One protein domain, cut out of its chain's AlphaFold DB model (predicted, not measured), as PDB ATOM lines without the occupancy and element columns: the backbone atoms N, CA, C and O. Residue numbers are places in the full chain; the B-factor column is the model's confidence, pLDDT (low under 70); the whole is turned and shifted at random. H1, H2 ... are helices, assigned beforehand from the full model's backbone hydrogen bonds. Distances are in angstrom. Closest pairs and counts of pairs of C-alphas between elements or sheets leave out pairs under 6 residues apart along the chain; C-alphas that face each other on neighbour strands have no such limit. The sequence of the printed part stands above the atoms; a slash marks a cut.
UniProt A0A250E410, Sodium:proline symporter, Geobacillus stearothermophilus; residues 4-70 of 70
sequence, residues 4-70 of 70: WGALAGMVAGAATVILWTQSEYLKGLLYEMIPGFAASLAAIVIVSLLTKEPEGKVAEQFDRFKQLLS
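This is residues 4 to 70 of the 70 residues of the protein "Sodium:proline symporter" of Geobacillus stearothermophilus (UniProt A0A250E410). Two long helices, H1 and H3, lie side by side and run opposite ways, with the short helix H2 in the turn between them at one end. Beyond the other end, where H1 begins and H3 ends, residues 53 to 70 stick out as an arm that holds H4. The printed part has 67 residues with four named helices, H1, H2, H3 and H4 in that order, and no named strand: the class is all helix. The whole is extended, with a radius of gyration of the C-alphas of 17.5 A and spans of 56 by 22 by 14 A, the arm adding much of the length.

Begin with H1, residues 4 to 21, and look across to H3, residues 33 to 50: they touch, and their closest C-alphas, those of Gly 9 and Ser 40, are 4.1 A apart. Their lines stand at a shallow tilt of 26 degrees, opposite ways. At Trp 20 you meet H2, residues 24 to 29: it and H1 only just touch, only at the corner, with 3 pairs of C-alphas within 8 A, the closest being Trp 20 and Leu 26 at 6.2 A. H2 is apart from H3. H4, residues 57 to 68, touches no helix. In these four helices every O i to N i+4 pair is within hydrogen-bond range.

Find C-alpha 4 at (219.584, 193.031, 295.997); from there H1 runs 25.9 A to C-alpha 21. H3 runs 25.2 A from C-alpha 33 at (215.098, 172.192, 291.864). H4 runs 16.3 A to C-alpha 68 at (248.250, 195.965, 289.182).

The C-alphas farthest apart, those of Glu 24 and Ser 70, are 56.8 A apart. The printed part has no cut, and no link is long. Look for pLDDT under 70 at residues 54 to 55 and 70.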
ATOM      1  N   TRP A   4     221.034 193.140 296.109       89.94
ATOM      2  CA  TRP A   4     219.584 193.031 295.997       89.94
ATOM      3  C   TRP A   4     219.161 191.937 295.019       89.94
ATOM      4  O   TRP A   4     218.218 191.208 295.313       89.94
ATOM      5  N   GLY A   5     219.894 191.760 293.915       90.00
ATOM      6  CA  GLY A   5     219.701 190.631 293.008       90.00
ATOM      7  C   GLY A   5     219.897 189.288 293.705       90.00
ATOM      8  O   GLY A   5     219.075 188.392 293.549       90.00
ATOM      9  N   ALA A   6     220.928 189.181 294.547       90.69
ATOM     10  CA  ALA A   6     221.193 187.989 295.350       90.69
ATOM     11  C   ALA A   6     220.023 187.641 296.274       90.69
ATOM     12  O   ALA A   6     219.551 186.505 296.296       90.69
ATOM     13  N   LEU A   7     219.536 188.639 297.017       92.81
ATOM     14  CA  LEU A   7     218.422 188.473 297.942       92.81
ATOM     15  C   LEU A   7     217.136 188.074 297.212       92.81
ATOM     16  O   LEU A   7     216.459 187.141 297.636       92.81
ATOM     17  N   ALA A   8     216.836 188.736 296.093       93.75
ATOM     18  CA  ALA A   8     215.679 188.410 295.271       93.75
ATOM     19  C   ALA A   8     215.738 186.972 294.737       93.75
ATOM     20  O   ALA A   8     214.742 186.260 294.813       93.75
ATOM     21  N   GLY A   9     216.910 186.524 294.272       94.38
ATOM     22  CA  GLY A   9     217.142 185.141 293.852       94.38
ATOM     23  C   GLY A   9     216.866 184.118 294.941       94.38
ATOM     24  O   GLY A   9     216.121 183.164 294.725       94.38
ATOM     25  N   MET A  10     217.427 184.339 296.135       95.38
ATOM     26  CA  MET A  10     217.227 183.444 297.279       95.38
ATOM     27  C   MET A  10     215.744 183.309 297.638       95.38
ATOM     28  O   MET A  10     215.253 182.193 297.800       95.38
ATOM     29  N   VAL A  11     215.022 184.432 297.717       95.81
ATOM     30  CA  VAL A  11     213.596 184.435 298.076       95.81
ATOM     31  C   VAL A  11     212.744 183.809 296.972       95.81
ATOM     32  O   VAL A  11     211.921 182.943 297.263       95.81
ATOM     33  N   ALA A  12     212.954 184.195 295.710       95.19
ATOM     34  CA  ALA A  12     212.191 183.669 294.579       95.19
ATOM     35  C   ALA A  12     212.415 182.162 294.389       95.19
ATOM     36  O   ALA A  12     211.454 181.419 294.190       95.19
ATOM     37  N   GLY A  13     213.663 181.698 294.503       94.31
ATOM     38  CA  GLY A  13     213.999 180.278 294.429       94.31
ATOM     39  C   GLY A  13     213.353 179.472 295.553       94.31
ATOM     40  O   GLY A  13     212.679 178.482 295.279       94.31
ATOM     41  N   ALA A  14     213.488 179.925 296.805       94.31
ATOM     42  CA  ALA A  14     212.888 179.254 297.958       94.31
ATOM     43  C   ALA A  14     211.356 179.197 297.860       94.31
ATOM     44  O   ALA A  14     210.766 178.135 298.047       94.31
ATOM     45  N   ALA A  15     210.711 180.312 297.503       94.25
ATOM     46  CA  ALA A  15     209.265 180.361 297.315       94.25
ATOM     47  C   ALA A  15     208.805 179.411 296.201       94.25
ATOM     48  O   ALA A  15     207.818 178.701 296.371       94.25
ATOM     49  N   THR A  16     209.543 179.353 295.088       93.38
ATOM     50  CA  THR A  16     209.211 178.469 293.963       93.38
ATOM     51  C   THR A  16     209.285 177.002 294.370       93.38
ATOM     52  O   THR A  16     208.352 176.263 294.075       93.38
ATOM     53  N   VAL A  17     210.334 176.584 295.088       91.56
ATOM     54  CA  VAL A  17     210.453 175.200 295.578       91.56
ATOM     55  C   VAL A  17     209.302 174.864 296.525       91.56
ATOM     56  O   VAL A  17     208.609 173.882 296.291       91.56
ATOM     57  N   ILE A  18     209.025 175.717 297.520       91.44
ATOM     58  CA  ILE A  18     207.938 175.489 298.490       91.44
ATOM     59  C   ILE A  18     206.585 175.342 297.783       91.44
ATOM     60  O   ILE A  18     205.824 174.430 298.096       91.44
ATOM     61  N   LEU A  19     206.279 176.219 296.823       90.12
ATOM     62  CA  LEU A  19     205.026 176.151 296.068       90.12
ATOM     63  C   LEU A  19     204.956 174.904 295.175       90.12
ATOM     64  O   LEU A  19     203.880 174.330 295.021       90.12
ATOM     65  N   TRP A  20     206.087 174.462 294.617       88.81
ATOM     66  CA  TRP A  20     206.155 173.266 293.776       88.81
ATOM     67  C   TRP A  20     205.937 171.983 294.586       88.81
ATOM     68  O   TRP A  20     205.171 171.119 294.160       88.81
ATOM     69  N   THR A  21     206.518 171.888 295.788       84.94
ATOM     70  CA  THR A  21     206.379 170.719 296.677       84.94
ATOM     71  C   THR A  21     204.947 170.516 297.188       84.94
ATOM     72  O   THR A  21     204.575 169.411 297.582       84.94
ATOM     73  N   GLN A  22     204.102 171.549 297.153       86.88
ATOM     74  CA  GLN A  22     202.701 171.454 297.580       86.88
ATOM     75  C   GLN A  22     201.794 170.775 296.538       86.88
ATOM     76  O   GLN A  22     200.643 170.465 296.841       86.88
ATOM     77  N   SER A  23     202.283 170.538 295.317       84.81
ATOM     78  CA  SER A  23     201.501 169.950 294.230       84.81
ATOM     79  C   SER A  23     202.102 168.630 293.752       84.81
ATOM     80  O   SER A  23     203.149 168.589 293.109       84.81
ATOM     81  N   GLU A  24     201.387 167.534 294.009       76.12
ATOM     82  CA  GLU A  24     201.769 166.184 293.565       76.12
ATOM     83  C   GLU A  24     201.825 166.050 292.033       76.12
ATOM     84  O   GLU A  24     202.643 165.307 291.496       76.12
ATOM     85  N   TYR A  25     201.018 166.828 291.302       78.75
ATOM     86  CA  TYR A  25     201.070 166.865 289.838       78.75
ATOM     87  C   TYR A  25     202.370 167.498 289.322       78.75
ATOM     88  O   TYR A  25     203.003 166.984 288.400       78.75
ATOM     89  N   LEU A  26     202.798 168.599 289.946       75.19
ATOM     90  CA  LEU A  26     204.017 169.317 289.570       75.19
ATOM     91  C   LEU A  26     205.281 168.501 289.891       75.19
ATOM     92  O   LEU A  26     206.222 168.510 289.095       75.19
ATOM     93  N   LYS A  27     205.280 167.731 290.988       75.25
ATOM     94  CA  LYS A  27     206.350 166.772 291.322       75.25
ATOM     95  C   LYS A  27     206.547 165.689 290.267       75.25
ATOM     96  O   LYS A  27     207.681 165.324 289.972       75.25
ATOM     97  N   GLY A  28     205.450 165.174 289.710       75.44
ATOM     98  CA  GLY A  28     205.485 164.122 288.690       75.44
ATOM     99  C   GLY A  28     205.975 164.598 287.320       75.44
ATOM    100  O   GLY A  28     206.433 163.783 286.524       75.44
ATOM    101  N   LEU A  29     205.896 165.904 287.040       84.31
ATOM    102  CA  LEU A  29     206.331 166.490 285.770       84.31
ATOM    103  C   LEU A  29     207.828 166.797 285.735       84.31
ATOM    104  O   LEU A  29     208.493 166.518 284.738       84.31
ATOM    105  N   LEU A  30     208.347 167.438 286.784       84.31
ATOM    106  CA  LEU A  30     209.715 167.942 286.795       84.31
ATOM    107  C   LEU A  30     210.242 168.062 288.224       84.31
ATOM    108  O   LEU A  30     209.525 168.476 289.134       84.31
ATOM    109  N   TYR A  31     211.527 167.756 288.399       89.00
ATOM    110  CA  TYR A  31     212.194 167.889 289.686       89.00
ATOM    111  C   TYR A  31     212.190 169.348 290.161       89.00
ATOM    112  O   TYR A  31     212.633 170.236 289.435       89.00
ATOM    113  N   GLU A  32     211.747 169.570 291.400       86.00
ATOM    114  CA  GLU A  32     211.489 170.877 292.034       86.00
ATOM    115  C   GLU A  32     212.667 171.864 291.974       86.00
ATOM    116  O   GLU A  32     212.479 173.081 291.915       86.00
ATOM    117  N   MET A  33     213.901 171.355 291.938       89.25
ATOM    118  CA  MET A  33     215.098 172.192 291.864       89.25
ATOM    119  C   MET A  33     215.253 172.887 290.506       89.25
ATOM    120  O   MET A  33     215.798 173.983 290.453       89.25
ATOM    121  N   ILE A  34     214.758 172.294 289.414       92.62
ATOM    122  CA  ILE A  34     214.858 172.872 288.067       92.62
ATOM    123  C   ILE A  34     214.060 174.187 287.954       92.62
ATOM    124  O   ILE A  34     214.662 175.212 287.616       92.62
ATOM    125  N   PRO A  35     212.749 174.226 288.263       90.69
ATOM    126  CA  PRO A  35     211.983 175.467 288.230       90.69
ATOM    127  C   PRO A  35     212.421 176.434 289.334       90.69
ATOM    128  O   PRO A  35     212.487 177.637 289.083       90.69
ATOM    129  N   GLY A  36     212.801 175.933 290.517       93.94
ATOM    130  CA  GLY A  36     213.350 176.764 291.591       93.94
ATOM    131  C   GLY A  36     214.629 177.498 291.179       93.94
ATOM    132  O   GLY A  36     214.769 178.701 291.414       93.94
ATOM    133  N   PHE A  37     215.544 176.803 290.500       94.69
ATOM    134  CA  PHE A  37     216.767 177.393 289.967       94.69
ATOM    135  C   PHE A  37     216.476 178.395 288.846       94.69
ATOM    136  O   PHE A  37     217.021 179.497 288.865       94.69
ATOM    137  N   ALA A  38     215.589 178.056 287.906       95.38
ATOM    138  CA  ALA A  38     215.215 178.951 286.812       95.38
ATOM    139  C   ALA A  38     214.594 180.263 287.329       95.38
ATOM    140  O   ALA A  38     214.980 181.347 286.886       95.38
ATOM    141  N   ALA A  39     213.692 180.176 288.313       95.25
ATOM    142  CA  ALA A  39     213.082 181.339 288.953       95.25
ATOM    143  C   ALA A  39     214.115 182.190 289.710       95.25
ATOM    144  O   ALA A  39     214.121 183.415 289.574       95.25
ATOM    145  N   SER A  40     215.021 181.552 290.460       95.88
ATOM    146  CA  SER A  40     216.112 182.240 291.158       95.88
ATOM    147  C   SER A  40     217.033 182.976 290.183       95.88
ATOM    148  O   SER A  40     217.302 184.164 290.364       95.88
ATOM    149  N   LEU A  41     217.459 182.315 289.101       95.44
ATOM    150  CA  LEU A  41     218.321 182.909 288.082       95.44
ATOM    151  C   LEU A  41     217.652 184.119 287.419       95.44
ATOM    152  O   LEU A  41     218.269 185.180 287.318       95.44
ATOM    153  N   ALA A  42     216.388 183.982 287.015       95.69
ATOM    154  CA  ALA A  42     215.628 185.078 286.424       95.69
ATOM    155  C   ALA A  42     215.516 186.268 287.389       95.69
ATOM    156  O   ALA A  42     215.800 187.401 287.001       95.69
ATOM    157  N   ALA A  43     215.187 186.015 288.660       94.19
ATOM    158  CA  ALA A  43     215.101 187.054 289.681       94.19
ATOM    159  C   ALA A  43     216.451 187.749 289.916       94.19
ATOM    160  O   ALA A  43     216.500 188.978 289.977       94.19
ATOM    161  N   ILE A  44     217.554 186.994 289.977       95.00
ATOM    162  CA  ILE A  44     218.905 187.551 290.110       95.00
ATOM    163  C   ILE A  44     219.220 188.475 288.942       95.00
ATOM    164  O   ILE A  44     219.701 189.586 289.175       95.00
ATOM    165  N   VAL A  45     218.974 188.033 287.707       94.25
ATOM    166  CA  VAL A  45     219.278 188.812 286.501       94.25
ATOM    167  C   VAL A  45     218.423 190.074 286.459       94.25
ATOM    168  O   VAL A  45     218.973 191.171 286.403       94.25
ATOM    169  N   ILE A  46     217.100 189.937 286.570       94.50
ATOM    170  CA  ILE A  46     216.160 191.061 286.492       94.50
ATOM    171  C   ILE A  46     216.460 192.083 287.586       94.50
ATOM    172  O   ILE A  46     216.653 193.260 287.298       94.50
ATOM    173  N   VAL A  47     216.570 191.649 288.843       93.06
ATOM    174  CA  VAL A  47     216.789 192.583 289.952       93.06
ATOM    175  C   VAL A  47     218.193 193.168 289.909       93.06
ATOM    176  O   VAL A  47     218.334 194.353 290.187       93.06
ATOM    177  N   SER A  48     219.223 192.411 289.508       90.81
ATOM    178  CA  SER A  48     220.573 192.975 289.342       90.81
ATOM    179  C   SER A  48     220.628 194.051 288.262       90.81
ATOM    180  O   SER A  48     221.375 195.003 288.437       90.81
ATOM    181  N   LEU A  49     219.857 193.913 287.179       90.69
ATOM    182  CA  LEU A  49     219.767 194.929 286.125       90.69
ATOM    183  C   LEU A  49     218.957 196.154 286.571       90.69
ATOM    184  O   LEU A  49     219.268 197.271 286.175       90.69
ATOM    185  N   LEU A  50     217.932 195.950 287.401       90.62
ATOM    186  CA  LEU A  50     217.089 197.029 287.929       90.62
ATOM    187  C   LEU A  50     217.700 197.755 289.135       90.62
ATOM    188  O   LEU A  50     217.218 198.822 289.509       90.62
ATOM    189  N   THR A  51     218.726 197.191 289.776       85.56
ATOM    190  CA  THR A  51     219.391 197.822 290.923       85.56
ATOM    191  C   THR A  51     220.743 198.405 290.560       85.56
ATOM    192  O   THR A  51     221.415 197.968 289.635       85.56
ATOM    193  N   LYS A  52     221.125 199.427 291.328       75.50
ATOM    194  CA  LYS A  52     222.348 200.199 291.125       75.50
ATOM    195  C   LYS A  52     223.591 199.306 291.136       75.50
ATOM    196  O   LYS A  52     223.658 198.339 291.904       75.50
ATOM    197  N   GLU A  53     224.569 199.682 290.314       73.00
ATOM    198  CA  GLU A  53     225.885 199.049 290.282       73.00
ATOM    199  C   GLU A  53     226.522 198.990 291.680       73.00
ATOM    200  O   GLU A  53     226.170 199.786 292.561       73.00
ATOM    201  N   PRO A  54     227.439 198.036 291.925       69.56
ATOM    202  CA  PRO A  54     228.103 197.904 293.213       69.56
ATOM    203  C   PRO A  54     228.975 199.137 293.502       69.56
ATOM    204  O   PRO A  54     230.152 199.177 293.169       69.56
ATOM    205  N   GLU A  55     228.409 200.150 294.150       62.78
ATOM    206  CA  GLU A  55     229.164 201.311 294.620       62.78
ATOM    207  C   GLU A  55     229.874 200.970 295.938       62.78
ATOM    208  O   GLU A  55     229.247 200.531 296.909       62.78
ATOM    209  N   GLY A  56     231.199 201.158 295.975       71.88
ATOM    210  CA  GLY A  56     232.013 201.059 297.190       71.88
ATOM    211  C   GLY A  56     233.297 200.242 297.034       71.88
ATOM    212  O   GLY A  56     233.766 199.976 295.929       71.88
ATOM    213  N   LYS A  57     233.847 199.800 298.176       74.56
ATOM    214  CA  LYS A  57     235.161 199.134 298.297       74.56
ATOM    215  C   LYS A  57     235.379 197.938 297.364       74.56
ATOM    216  O   LYS A  57     236.522 197.557 297.142       74.56
ATOM    217  N   VAL A  58     234.316 197.290 296.889       82.25
ATOM    218  CA  VAL A  58     234.417 196.138 295.977       82.25
ATOM    219  C   VAL A  58     234.794 196.592 294.566       82.25
ATOM    220  O   VAL A  58     235.711 196.021 293.983       82.25
ATOM    221  N   ALA A  59     234.147 197.640 294.046       82.50
ATOM    222  CA  ALA A  59     234.509 198.228 292.756       82.50
ATOM    223  C   ALA A  59     235.921 198.828 292.805       82.50
ATOM    224  O   ALA A  59     236.739 198.563 291.931       82.50
ATOM    225  N   GLU A  60     236.247 199.522 293.895       85.00
ATOM    226  CA  GLU A  60     237.564 200.134 294.089       85.00
ATOM    227  C   GLU A  60     238.698 199.089 294.166       85.00
ATOM    228  O   GLU A  60     239.754 199.257 293.559       85.00
ATOM    229  N   GLN A  61     238.475 197.961 294.854       86.06
ATOM    230  CA  GLN A  61     239.424 196.839 294.865       86.06
ATOM    231  C   GLN A  61     239.580 196.192 293.489       86.06
ATOM    232  O   GLN A  61     240.692 195.820 293.116       86.06
ATOM    233  N   PHE A  62     238.488 196.065 292.733       87.50
ATOM    234  CA  PHE A  62     238.531 195.529 291.378       87.50
ATOM    235  C   PHE A  62     239.322 196.442 290.430       87.50
ATOM    236  O   PHE A  62     240.162 195.961 289.669       87.50
ATOM    237  N   ASP A  63     239.121 197.759 290.511       89.12
ATOM    238  CA  ASP A  63     239.883 198.737 289.729       89.12
ATOM    239  C   ASP A  63     241.365 198.743 290.103       89.12
ATOM    240  O   ASP A  63     242.226 198.721 289.220       89.12
ATOM    241  N   ARG A  64     241.675 198.667 291.402       90.50
ATOM    242  CA  ARG A  64     243.055 198.538 291.880       90.50
ATOM    243  C   ARG A  64     243.720 197.257 291.377       90.50
ATOM    244  O   ARG A  64     244.884 197.289 290.993       90.50
ATOM    245  N   PHE A  65     242.999 196.137 291.356       91.44
ATOM    246  CA  PHE A  65     243.511 194.882 290.804       91.44
ATOM    247  C   PHE A  65     243.795 194.993 289.301       91.44
ATOM    248  O   PHE A  65     244.860 194.573 288.859       91.44
ATOM    249  N   LYS A  66     242.901 195.625 288.526       90.19
ATOM    250  CA  LYS A  66     243.143 195.893 287.097       90.19
ATOM    251  C   LYS A  66     244.398 196.741 286.867       90.19
ATOM    252  O   LYS A  66     245.149 196.432 285.954       90.19
ATOM    253  N   GLN A  67     244.647 197.754 287.701       90.31
ATOM    254  CA  GLN A  67     245.867 198.573 287.628       90.31
ATOM    255  C   GLN A  67     247.149 197.809 287.979       90.31
ATOM    256  O   GLN A  67     248.207 198.150 287.472       90.31
ATOM    257  N   LEU A  68     247.084 196.796 288.848       90.81
ATOM    258  CA  LEU A  68     248.250 195.965 289.182       90.81
ATOM    259  C   LEU A  68     248.606 194.960 288.076       90.81
ATOM    260  O   LEU A  68     249.708 194.419 288.088       90.81
ATOM    261  N   LEU A  69     247.669 194.674 287.168       86.19
ATOM    262  CA  LEU A  69     247.854 193.748 286.050       86.19
ATOM    263  C   LEU A  69     248.231 194.436 284.725       86.19
ATOM    264  O   LEU A  69     248.519 193.729 283.761       86.19
ATOM    265  N   SER A  70     248.196 195.772 284.664       68.31
ATOM    266  CA  SER A  70     248.658 196.579 283.521       68.31
ATOM    267  C   SER A  70     250.105 197.011 283.693       68.31
ATOM    268  O   SER A  70     250.853 196.952 282.696       68.31
TER     269      SER A  70